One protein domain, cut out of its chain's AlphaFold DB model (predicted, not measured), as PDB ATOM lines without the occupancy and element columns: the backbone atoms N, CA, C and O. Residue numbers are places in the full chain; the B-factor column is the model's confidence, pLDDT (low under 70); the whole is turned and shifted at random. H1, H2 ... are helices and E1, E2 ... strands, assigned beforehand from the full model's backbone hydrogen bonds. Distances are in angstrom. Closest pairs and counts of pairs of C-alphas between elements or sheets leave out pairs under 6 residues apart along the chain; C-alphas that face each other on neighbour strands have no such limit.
ATOM      1  N   LYS A   2     -46.057 -52.438 -51.960       83.75
ATOM      2  CA  LYS A   2     -44.917 -52.205 -52.884       83.75
ATOM      3  C   LYS A   2     -44.503 -50.728 -53.022       83.75
ATOM      4  O   LYS A   2     -43.313 -50.448 -53.085       83.75
ATOM      5  N   LEU A   3     -45.469 -49.804 -53.009       87.88
ATOM      6  CA  LEU A   3     -45.214 -48.363 -53.099       87.88
ATOM      7  C   LEU A   3     -44.390 -47.827 -51.917       87.88
ATOM      8  O   LEU A   3     -43.351 -47.220 -52.145       87.88
ATOM      9  N   LEU A   4     -44.809 -48.100 -50.675       85.69
ATOM     10  CA  LEU A   4     -44.095 -47.653 -49.470       85.69
ATOM     11  C   LEU A   4     -42.687 -48.246 -49.404       85.69
ATOM     12  O   LEU A   4     -41.721 -47.522 -49.198       85.69
ATOM     13  N   ARG A   5     -42.556 -49.549 -49.679       87.56
ATOM     14  CA  ARG A   5     -41.242 -50.201 -49.736       87.56
ATOM     15  C   ARG A   5     -40.325 -49.533 -50.749       87.56
ATOM     16  O   ARG A   5     -39.181 -49.287 -50.424       87.56
ATOM     17  N   ARG A   6     -40.819 -49.214 -51.948       88.25
ATOM     18  CA  ARG A   6     -40.014 -48.560 -52.987       88.25
ATOM     19  C   ARG A   6     -39.653 -47.119 -52.623       88.25
ATOM     20  O   ARG A   6     -38.524 -46.719 -52.859       88.25
ATOM     21  N   ARG A   7     -40.596 -46.354 -52.065       89.94
ATOM     22  CA  ARG A   7     -40.403 -44.936 -51.723       89.94
ATOM     23  C   ARG A   7     -39.410 -44.732 -50.582       89.94
ATOM     24  O   ARG A   7     -38.666 -43.764 -50.611       89.94
ATOM     25  N   TYR A   8     -39.401 -45.632 -49.603       87.75
ATOM     26  CA  TYR A   8     -38.600 -45.480 -48.387       87.75
ATOM     27  C   TYR A   8     -37.435 -46.482 -48.289       87.75
ATOM     28  O   TYR A   8     -36.754 -46.493 -47.270       87.75
ATOM     29  N   ALA A   9     -37.172 -47.290 -49.330       85.94
ATOM     30  CA  ALA A   9     -36.162 -48.364 -49.333       85.94
ATOM     31  C   ALA A   9     -34.755 -47.915 -48.923       85.94
ATOM     32  O   ALA A   9     -34.023 -48.686 -48.314       85.94
ATOM     33  N   GLU A  10     -34.372 -46.689 -49.279       86.56
ATOM     34  CA  GLU A  10     -33.026 -46.162 -49.024       86.56
ATOM     35  C   GLU A  10     -32.762 -45.923 -47.533       86.56
ATOM     36  O   GLU A  10     -31.630 -46.039 -47.076       86.56
ATOM     37  N   ARG A  11     -33.814 -45.617 -46.764       84.19
ATOM     38  CA  ARG A  11     -33.723 -45.320 -45.327       84.19
ATOM     39  C   ARG A  11     -34.317 -46.415 -44.451       84.19
ATOM     40  O   ARG A  11     -33.879 -46.587 -43.318       84.19
ATOM     41  N   TRP A  12     -35.290 -47.165 -44.965       87.25
ATOM     42  CA  TRP A  12     -36.140 -48.046 -44.175       87.25
ATOM     43  C   TRP A  12     -36.369 -49.399 -44.843       87.25
ATOM     44  O   TRP A  12     -36.803 -49.502 -45.991       87.25
ATOM     45  N   THR A  13     -36.204 -50.461 -44.061       89.44
ATOM     46  CA  THR A  13     -36.734 -51.786 -44.390       89.44
ATOM     47  C   THR A  13     -38.128 -51.930 -43.786       89.44
ATOM     48  O   THR A  13     -38.276 -51.887 -42.569       89.44
ATOM     49  N   ILE A  14     -39.155 -52.109 -44.624       89.62
ATOM     50  CA  ILE A  14     -40.568 -52.103 -44.199       89.62
ATOM     51  C   ILE A  14     -41.203 -53.497 -44.323       89.62
ATOM     52  O   ILE A  14     -41.194 -54.110 -45.397       89.62
ATOM     53  N   ARG A  15     -41.863 -53.961 -43.255       89.88
ATOM     54  CA  ARG A  15     -42.667 -55.197 -43.201       89.88
ATOM     55  C   ARG A  15     -44.078 -54.938 -42.645       89.88
ATOM     56  O   ARG A  15     -44.297 -53.966 -41.930       89.88
ATOM     57  N   ARG A  16     -45.037 -55.804 -43.003       87.12
ATOM     58  CA  ARG A  16     -46.420 -55.813 -42.475       87.12
ATOM     59  C   ARG A  16     -46.668 -57.169 -41.844       87.12
ATOM     60  O   ARG A  16     -46.368 -58.171 -42.490       87.12
ATOM     61  N   THR A  17     -47.210 -57.195 -40.637       87.38
ATOM     62  CA  THR A  17     -47.862 -58.390 -40.075       87.38
ATOM     63  C   THR A  17     -49.367 -58.299 -40.322       87.38
ATOM     64  O   THR A  17     -49.783 -57.498 -41.152       87.38
ATOM     65  N   GLU A  18     -50.204 -59.072 -39.636       85.31
ATOM     66  CA  GLU A  18     -51.663 -58.930 -39.736       85.31
ATOM     67  C   GLU A  18     -52.159 -57.597 -39.154       85.31
ATOM     68  O   GLU A  18     -52.954 -56.895 -39.778       85.31
ATOM     69  N   HIS A  19     -51.557 -57.120 -38.058       85.56
ATOM     70  CA  HIS A  19     -52.018 -55.907 -37.361       85.56
ATOM     71  C   HIS A  19     -51.010 -54.754 -37.289       85.56
ATOM     72  O   HIS A  19     -51.430 -53.640 -37.014       85.56
ATOM     73  N   LEU A  20     -49.721 -54.974 -37.576       87.19
ATOM     74  CA  LEU A  20     -48.677 -53.963 -37.377       87.19
ATOM     75  C   LEU A  20     -47.852 -53.676 -38.629       87.19
ATOM     76  O   LEU A  20     -47.360 -54.591 -39.300       87.19
ATOM     77  N   TRP A  21     -47.627 -52.391 -38.881       90.00
ATOM     78  CA  TRP A  21     -46.572 -51.879 -39.743       90.00
ATOM     79  C   TRP A  21     -45.278 -51.769 -38.955       90.00
ATOM     80  O   TRP A  21     -45.272 -51.308 -37.819       90.00
ATOM     81  N   ILE A  22     -44.177 -52.222 -39.550       87.50
ATOM     82  CA  ILE A  22     -42.862 -52.185 -38.915       87.50
ATOM     83  C   ILE A  22     -41.857 -51.654 -39.931       87.50
ATOM     84  O   ILE A  22     -41.754 -52.201 -41.034       87.50
ATOM     85  N   ALA A  23     -41.094 -50.632 -39.555       89.12
ATOM     86  CA  ALA A  23     -39.936 -50.149 -40.293       89.12
ATOM     87  C   ALA A  23     -38.686 -50.258 -39.427       89.12
ATOM     88  O   ALA A  23     -38.714 -49.923 -38.250       89.12
ATOM     89  N   THR A  24     -37.584 -50.702 -40.013       87.00
ATOM     90  CA  THR A  24     -36.266 -50.672 -39.372       87.00
ATOM     91  C   THR A  24     -35.331 -49.813 -40.199       87.00
ATOM     92  O   THR A  24     -35.281 -49.986 -41.422       87.00
ATOM     93  N   ALA A  25     -34.608 -48.905 -39.552       86.25
ATOM     94  CA  ALA A  25     -33.629 -48.060 -40.217       86.25
ATOM     95  C   ALA A  25     -32.547 -48.940 -40.860       86.25
ATOM     96  O   ALA A  25     -32.069 -49.904 -40.252       86.25
ATOM     97  N   VAL A  26     -32.196 -48.640 -42.112       84.56
ATOM     98  CA  VAL A  26     -31.123 -49.346 -42.831       84.56
ATOM     99  C   VAL A  26     -29.767 -49.007 -42.209       84.56
ATOM    100  O   VAL A  26     -28.936 -49.896 -42.025       84.56
ATOM    101  N   ASP A  27     -29.579 -47.748 -41.811       79.44
ATOM    102  CA  ASP A  27     -28.420 -47.293 -41.048       79.44
ATOM    103  C   ASP A  27     -28.709 -47.322 -39.535       79.44
ATOM    104  O   ASP A  27     -29.569 -46.603 -39.027       79.44
ATOM    105  N   ARG A  28     -27.964 -48.156 -38.798       62.97
ATOM    106  CA  ARG A  28     -28.079 -48.299 -37.332       62.97
ATOM    107  C   ARG A  28     -27.335 -47.208 -36.548       62.97
ATOM    108  O   ARG A  28     -27.492 -47.123 -35.323       62.97
ATOM    109  N   GLY A  29     -26.510 -46.419 -37.232       61.84
ATOM    110  CA  GLY A  29     -25.793 -45.271 -36.688       61.84
ATOM    111  C   GLY A  29     -26.620 -43.988 -36.669       61.84
ATOM    112  O   GLY A  29     -26.223 -43.045 -35.997       61.84
ATOM    113  N   ALA A  30     -27.770 -43.962 -37.343       65.38
ATOM    114  CA  ALA A  30     -28.538 -42.741 -37.515       65.38
ATOM    115  C   ALA A  30     -29.137 -42.191 -36.202       65.38
ATOM    116  O   ALA A  30     -29.485 -42.937 -35.282       65.38
ATOM    117  N   ASP A  31     -29.299 -40.866 -36.143       64.00
ATOM    118  CA  ASP A  31     -29.770 -40.116 -34.962       64.00
ATOM    119  C   ASP A  31     -31.291 -40.204 -34.711       64.00
ATOM    120  O   ASP A  31     -31.838 -39.520 -33.844       64.00
ATOM    121  N   HIS A  32     -31.994 -41.074 -35.439       62.62
ATOM    122  CA  HIS A  32     -33.431 -41.318 -35.301       62.62
ATOM    123  C   HIS A  32     -33.734 -42.721 -34.757       62.62
ATOM    124  O   HIS A  32     -32.846 -43.568 -34.626       62.62
ATOM    125  N   ALA A  33     -34.994 -42.972 -34.388       64.25
ATOM    126  CA  ALA A  33     -35.403 -44.266 -33.851       64.25
ATOM    127  C   ALA A  33     -35.055 -45.418 -34.824       64.25
ATOM    128  O   ALA A  33     -35.470 -45.392 -35.984       64.25
ATOM    129  N   PRO A  34     -34.325 -46.458 -34.369       76.12
ATOM    130  CA  PRO A  34     -33.875 -47.538 -35.248       76.12
ATOM    131  C   PRO A  34     -35.022 -48.445 -35.718       76.12
ATOM    132  O   PRO A  34     -34.870 -49.157 -36.711       76.12
ATOM    133  N   THR A  35     -36.164 -48.416 -35.024       82.38
ATOM    134  CA  THR A  35     -37.356 -49.202 -35.347       82.38
ATOM    135  C   THR A  35     -38.610 -48.365 -35.104       82.38
ATOM    136  O   THR A  35     -38.771 -47.815 -34.018       82.38
ATOM    137  N   LEU A  36     -39.507 -48.321 -36.089       85.00
ATOM    138  CA  LEU A  36     -40.853 -47.753 -35.993       85.00
ATOM    139  C   LEU A  36     -41.867 -48.887 -36.063       85.00
ATOM    140  O   LEU A  36     -41.727 -49.791 -36.895       85.00
ATOM    141  N   ILE A  37     -42.878 -48.853 -35.204       85.12
ATOM    142  CA  ILE A  37     -43.935 -49.859 -35.177       85.12
ATOM    143  C   ILE A  37     -45.257 -49.147 -34.920       85.12
ATOM    144  O   ILE A  37     -45.401 -48.489 -33.897       85.12
ATOM    145  N   GLU A  38     -46.210 -49.296 -35.833       86.62
ATOM    146  CA  GLU A  38     -47.519 -48.652 -35.731       86.62
ATOM    147  C   GLU A  38     -48.619 -49.557 -36.311       86.62
ATOM    148  O   GLU A  38     -48.412 -50.191 -37.353       86.62
ATOM    149  N   PRO A  39     -49.796 -49.657 -35.674       85.00
ATOM    150  CA  PRO A  39     -50.942 -50.355 -36.250       85.00
ATOM    151  C   PRO A  39     -51.601 -49.535 -37.367       85.00
ATOM    152  O   PRO A  39     -52.018 -50.092 -38.390       85.00
ATOM    153  N   ASP A  40     -51.644 -48.217 -37.180       88.25
ATOM    154  CA  ASP A  40     -52.246 -47.262 -38.097       88.25
ATOM    155  C   ASP A  40     -51.270 -46.848 -39.206       88.25
ATOM    156  O   ASP A  40     -50.094 -46.571 -38.962       88.25
ATOM    157  N   VAL A  41     -51.747 -46.838 -40.454       88.25
ATOM    158  CA  VAL A  41     -50.889 -46.573 -41.618       88.25
ATOM    159  C   VAL A  41     -50.528 -45.095 -41.754       88.25
ATOM    160  O   VAL A  41     -49.417 -44.793 -42.190       88.25
ATOM    161  N   ASP A  42     -51.415 -44.184 -41.362       89.75
ATOM    162  CA  ASP A  42     -51.181 -42.746 -41.485       89.75
ATOM    163  C   ASP A  42     -50.177 -42.282 -40.423       89.75
ATOM    164  O   ASP A  42     -49.208 -41.584 -40.737       89.75
ATOM    165  N   ALA A  43     -50.320 -42.771 -39.187       85.50
ATOM    166  CA  ALA A  43     -49.337 -42.581 -38.124       85.50
ATOM    167  C   ALA A  43     -47.963 -43.152 -38.512       85.50
ATOM    168  O   ALA A  43     -46.940 -42.490 -38.314       85.50
ATOM    169  N   PHE A  44     -47.940 -44.340 -39.126       88.56
ATOM    170  CA  PHE A  44     -46.713 -44.972 -39.604       88.56
ATOM    171  C   PHE A  44     -46.005 -44.141 -40.680       88.56
ATOM    172  O   PHE A  44     -44.797 -43.926 -40.598       88.56
ATOM    173  N   VAL A  45     -46.738 -43.655 -41.687       90.75
ATOM    174  CA  VAL A  45     -46.163 -42.825 -42.758       90.75
ATOM    175  C   VAL A  45     -45.637 -41.508 -42.196       90.75
ATOM    176  O   VAL A  45     -44.525 -41.116 -42.545       90.75
ATOM    177  N   ARG A  46     -46.364 -40.881 -41.265       88.38
ATOM    178  CA  ARG A  46     -45.900 -39.659 -40.598       88.38
ATOM    179  C   ARG A  46     -44.548 -39.865 -39.913       88.38
ATOM    180  O   ARG A  46     -43.657 -39.042 -40.079       88.38
ATOM    181  N   GLN A  47     -44.370 -40.986 -39.212       87.19
ATOM    182  CA  GLN A  47     -43.091 -41.323 -38.576       87.19
ATOM    183  C   GLN A  47     -41.998 -41.733 -39.577       87.19
ATOM    184  O   GLN A  47     -40.818 -41.610 -39.276       87.19
ATOM    185  N   LEU A  48     -42.331 -42.229 -40.771       87.12
ATOM    186  CA  LEU A  48     -41.314 -42.479 -41.802       87.12
ATOM    187  C   LEU A  48     -40.725 -41.176 -42.357       87.12
ATOM    188  O   LEU A  48     -39.540 -41.136 -42.709       87.12
ATOM    189  N   GLU A  49     -41.562 -40.145 -42.469       88.56
ATOM    190  CA  GLU A  49     -41.203 -38.831 -43.007       88.56
ATOM    191  C   GLU A  49     -40.480 -37.976 -41.966       88.56
ATOM    192  O   GLU A  49     -39.388 -37.477 -42.249       88.56
ATOM    193  N   ASP A  50     -41.043 -37.897 -40.762       85.19
ATOM    194  CA  ASP A  50     -40.483 -37.211 -39.601       85.19
ATOM    195  C   ASP A  50     -40.266 -38.224 -38.467       85.19
ATOM    196  O   ASP A  50     -41.131 -38.406 -37.598       85.19
ATOM    197  N   PRO A  51     -39.163 -38.992 -38.519       81.81
ATOM    198  CA  PRO A  51     -38.935 -40.030 -37.538       81.81
ATOM    199  C   PRO A  51     -38.653 -39.428 -36.171       81.81
ATOM    200  O   PRO A  51     -37.867 -38.482 -36.063       81.81
ATOM    201  N   PRO A  52     -39.236 -40.008 -35.106       75.19
ATOM    202  CA  PRO A  52     -38.972 -39.546 -33.763       75.19
ATOM    203  C   PRO A  52     -37.465 -39.609 -33.477       75.19
ATOM    204  O   PRO A  52     -36.764 -40.500 -33.994       75.19
ATOM    205  N   PRO A  53     -36.956 -38.681 -32.646       69.50
ATOM    206  CA  PRO A  53     -35.556 -38.675 -32.258       69.50
ATOM    207  C   PRO A  53     -35.180 -40.045 -31.709       69.50
ATOM    208  O   PRO A  53     -36.007 -40.726 -31.088       69.50
ATOM    209  N   ARG A  54     -33.930 -40.463 -31.944       63.28
ATOM    210  CA  ARG A  54     -33.434 -41.705 -31.364       63.28
ATOM    211  C   ARG A  54     -33.680 -41.627 -29.877       63.28
ATOM    212  O   ARG A  54     -33.151 -40.771 -29.173       63.28
ATOM    213  N   ALA A  55     -34.509 -42.543 -29.424       57.06
ATOM    214  CA  ALA A  55     -34.846 -42.673 -28.039       57.06
ATOM    215  C   ALA A  55     -33.586 -43.204 -27.337       57.06
ATOM    216  O   ALA A  55     -33.402 -44.409 -27.184       57.06
ATOM    217  N   GLY A  56     -32.652 -42.320 -26.981       47.28
ATOM    218  CA  GLY A  56     -31.543 -42.649 -26.098       47.28
ATOM    219  C   GLY A  56     -32.156 -43.116 -24.786       47.28
ATOM    220  O   GLY A  56     -32.584 -42.293 -23.989       47.28
ATOM    221  N   ARG A  57     -32.297 -44.438 -24.617       48.84
ATOM    222  CA  ARG A  57     -33.077 -45.076 -23.539       48.84
ATOM    223  C   ARG A  57     -34.579 -44.738 -23.494       48.84
ATOM    224  O   ARG A  57     -35.199 -44.948 -22.458       48.84
ATOM    225  N   GLY A  58     -35.193 -44.249 -24.570       49.16
ATOM    226  CA  GLY A  58     -36.655 -44.152 -24.603       49.16
ATOM    227  C   GLY A  58     -37.220 -45.469 -25.119       49.16
ATOM    228  O   GLY A  58     -36.875 -45.950 -26.197       49.16
ATOM    229  N   SER A  59     -37.996 -46.112 -24.266       50.91
ATOM    230  CA  SER A  59     -38.458 -47.466 -24.481       50.91
ATOM    231  C   SER A  59     -39.486 -47.534 -25.616       50.91
ATOM    232  O   SER A  59     -40.333 -46.652 -25.732       50.91
ATOM    233  N   LEU A  60     -39.494 -48.621 -26.401       55.56
ATOM    234  CA  LEU A  60     -40.612 -48.944 -27.314       55.56
ATOM    235  C   LEU A  60     -41.967 -48.955 -26.574       55.56
ATOM    236  O   LEU A  60     -43.020 -48.776 -27.170       55.56
ATOM    237  N   LEU A  61     -41.907 -49.120 -25.256       52.62
ATOM    238  CA  LEU A  61     -43.003 -49.155 -24.296       52.62
ATOM    239  C   LEU A  61     -43.654 -47.782 -24.072       52.62
ATOM    240  O   LEU A  61     -44.716 -47.700 -23.473       52.62
ATOM    241  N   SER A  62     -43.043 -46.705 -24.569       53.06
ATOM    242  CA  SER A  62     -43.627 -45.362 -24.561       53.06
ATOM    243  C   SER A  62     -44.589 -45.119 -25.731       53.06
ATOM    244  O   SER A  62     -45.249 -44.083 -25.759       53.06
ATOM    245  N   ALA A  63     -44.681 -46.041 -26.698       59.81
ATOM    246  CA  ALA A  63     -45.689 -45.961 -27.751       59.81
ATOM    247  C   ALA A  63     -47.080 -46.259 -27.152       59.81
ATOM    248  O   ALA A  63     -47.244 -47.324 -26.550       59.81
ATOM    249  N   PRO A  64     -48.088 -45.379 -27.320       58.34
ATOM    250  CA  PRO A  64     -49.390 -45.512 -26.655       58.34
ATOM    251  C   PRO A  64     -50.062 -46.872 -26.878       58.34
ATOM    252  O   PRO A  64     -50.538 -47.490 -25.936       58.34
ATOM    253  N   TRP A  65     -50.000 -47.406 -28.100       59.53
ATOM    254  CA  TRP A  65     -50.603 -48.697 -28.444       59.53
ATOM    255  C   TRP A  65     -49.816 -49.917 -27.906       59.53
ATOM    256  O   TRP A  65     -50.377 -51.008 -27.800       59.53
ATOM    257  N   ILE A  66     -48.522 -49.758 -27.585       63.00
ATOM    258  CA  ILE A  66     -47.708 -50.779 -26.899       63.00
ATOM    259  C   ILE A  66     -48.000 -50.740 -25.400       63.00
ATOM    260  O   ILE A  66     -48.202 -51.796 -24.805       63.00
ATOM    261  N   ALA A  67     -48.069 -49.544 -24.810       59.59
ATOM    262  CA  ALA A  67     -48.426 -49.353 -23.405       59.59
ATOM    263  C   ALA A  67     -49.835 -49.883 -23.091       59.59
ATOM    264  O   ALA A  67     -50.046 -50.485 -22.048       59.59
ATOM    265  N   GLU A  68     -50.785 -49.731 -24.019       58.22
ATOM    266  CA  GLU A  68     -52.142 -50.280 -23.887       58.22
ATOM    267  C   GLU A  68     -52.206 -51.815 -23.991       58.22
ATOM    268  O   GLU A  68     -53.172 -52.419 -23.530       58.22
ATOM    269  N   ARG A  69     -51.203 -52.466 -24.601       56.62
ATOM    270  CA  ARG A  69     -51.177 -53.926 -24.835       56.62
ATOM    271  C   ARG A  69     -50.244 -54.703 -23.914       56.62
ATOM    272  O   ARG A  69     -50.246 -55.932 -23.976       56.62
ATOM    273  N   LEU A  70     -49.415 -54.022 -23.134       57.72
ATOM    274  CA  LEU A  70     -48.408 -54.648 -22.292       57.72
ATOM    275  C   LEU A  70     -48.686 -54.366 -20.823       57.72
ATOM    276  O   LEU A  70     -48.717 -53.217 -20.394       57.72
ATOM    277  N   THR A  71     -48.821 -55.435 -20.050       54.88
ATOM    278  CA  THR A  71     -48.904 -55.361 -18.595       54.88
ATOM    279  C   THR A  71     -47.481 -55.200 -18.055       54.88
ATOM    280  O   THR A  71     -46.626 -56.054 -18.300       54.88
ATOM    281  N   ASP A  72     -47.200 -54.095 -17.360       50.94
ATOM    282  CA  ASP A  72     -45.937 -53.918 -16.630       50.94
ATOM    283  C   ASP A  72     -45.906 -54.887 -15.442       50.94
ATOM    284  O   ASP A  72     -46.841 -54.931 -14.639       50.94
ATOM    285  N   VAL A  73     -44.843 -55.685 -15.354       59.12
ATOM    286  CA  VAL A  73     -44.652 -56.690 -14.297       59.12
ATOM    287  C   VAL A  73     -43.478 -56.310 -13.379       59.12
ATOM    288  O   VAL A  73     -43.153 -57.055 -12.455       59.12
ATOM    289  N   GLY A  74     -42.875 -55.130 -13.580       40.56
ATOM    290  CA  GLY A  74     -41.753 -54.587 -12.811       40.56
ATOM    291  C   GLY A  74     -40.385 -54.754 -13.488       40.56
ATOM    292  O   GLY A  74     -40.219 -55.529 -14.428       40.56
ATOM    293  N   ASP A  75     -39.383 -53.998 -13.015       53.81
ATOM    294  CA  ASP A  75     -37.970 -54.051 -13.455       53.81
ATOM    295  C   ASP A  75     -37.728 -53.891 -14.970       53.81
ATOM    296  O   ASP A  75     -36.737 -54.363 -15.531       53.81
ATOM    297  N   GLY A  76     -38.620 -53.180 -15.663       55.00
ATOM    298  CA  GLY A  76     -38.522 -52.992 -17.111       55.00
ATOM    299  C   GLY A  76     -38.944 -54.224 -17.921       55.00
ATOM    300  O   GLY A  76     -38.638 -54.297 -19.114       55.00
ATOM    301  N   VAL A  77     -39.640 -55.179 -17.293       48.91
ATOM    302  CA  VAL A  77     -40.178 -56.394 -17.912       48.91
ATOM    303  C   VAL A  77     -41.682 -56.245 -18.128       48.91
ATOM    304  O   VAL A  77     -42.439 -55.924 -17.218       48.91
ATOM    305  N   PHE A  78     -42.114 -56.524 -19.355       53.66
ATOM    306  CA  PHE A  78     -43.489 -56.325 -19.795       53.66
ATOM    307  C   PHE A  78     -44.041 -57.629 -20.357       53.66
ATOM    308  O   PHE A  78     -43.400 -58.265 -21.199       53.66
ATOM    309  N   TRP A  79     -45.221 -58.023 -19.887       50.84
ATOM    310  CA  TRP A  79     -45.925 -59.224 -20.324       50.84
ATOM    311  C   TRP A  79     -47.044 -58.879 -21.304       50.84
ATOM    312  O   TRP A  79     -47.743 -57.879 -21.162       50.84
ATOM    313  N   ASN A  80     -47.207 -59.734 -22.309       57.66
ATOM    314  CA  ASN A  80     -48.362 -59.728 -23.194       57.66
ATOM    315  C   ASN A  80     -49.203 -60.964 -22.866       57.66
ATOM    316  O   ASN A  80     -48.737 -62.081 -23.084       57.66
TER     317      ASN A  80
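What this domain is: This is residues 2 to 80 of the 86 residues of an uncharacterized protein of Spinactinospora alkalitolerans (UniProt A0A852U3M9). A small three-stranded sheet, E1 to E3, has the helices H1 and H2 on one face, H2 over E2 and E3 and H1 beside the edge strand E1; at the far end of the domain from H1, past a long link, sits a separate small hairpin, E4 and E5, with the short helix H3 between it and the sheet. The printed part has 79 residues with three named helices and five named strands, in the order H1 E1 E2 E3 H2 H3 E4 E5. The first sheet has the order E1 - E2 - E3 and the second E4 - E5, both antiparallel, and the class is mixed, helices and strands. The whole is compact, with a radius of gyration of the C-alphas of 13.3 A, and flat, spanning 40 by 29 by 16 A.

Where its parts are: Find C-alpha 2 at (-44.917, -52.205, -52.884); from there H1 runs to residue 8, 10.3 A on. Next come E1, residues 12 to 16, 13.0 A long, and E2, residues 21 to 25, 13.5 A. E3 covers residues 35 to 38, 10.2 A. At C-alpha 41, (-50.889, -46.573, -41.618), H2 begins and runs 12.5 A to residue 49. H3 is residues 64 to 67, E4 residues 71 to 74, and E5 residues 77 to 79, ending at C-alpha 79, (-45.925, -59.224, -20.324).

How they stand to each other: Start at the meander E1 E2 E3, each strand the antiparallel neighbour of the one before. In the hairpin E1 and E2, look for N 13 and O 24, 2.8 A apart; in the hairpin E2 and E3, for N 23 and O 36, 2.9 A. H1 and H2 on the same face make two layers, helices on one face of a sheet. H2, at a height over the sheet of 8.6 A, runs along the strands, at 1 degree to E2 on the local plane; its closest C-alphas to E3 are those of Phe 44 and Glu 38, 5.4 A apart. H1 is over none of the strands, but only just, with 2 of its C-alphas falling on E1; the C-alphas of Arg 5 and Ile 14 are the closest, 5.9 A. H1 and H2 are close but not clearly touching, the closest C-alphas being those of Tyr 8 and Leu 48, 7.7 A. H3 only grazes the sheet, with residues 64 to 66, and is apart from H2. E4 and E5, a hairpin with N 71 and O 79 at 2.9 A, are apart from E1, E2 and E3. In H1 and H2 every O i to N i+4 pair is within hydrogen-bond range; H3 is too short for one.

The domain as a whole: Look to Leu 3 and Gly 74 for the two C-alphas farthest apart, 40.9 A. The printed part has no cut. The link from H2 to H3, residues 50 to 63, is long. Mean pLDDT of the printed part is 73.6, and you will find it under 70 at residues 28 to 33 and 53 to 80.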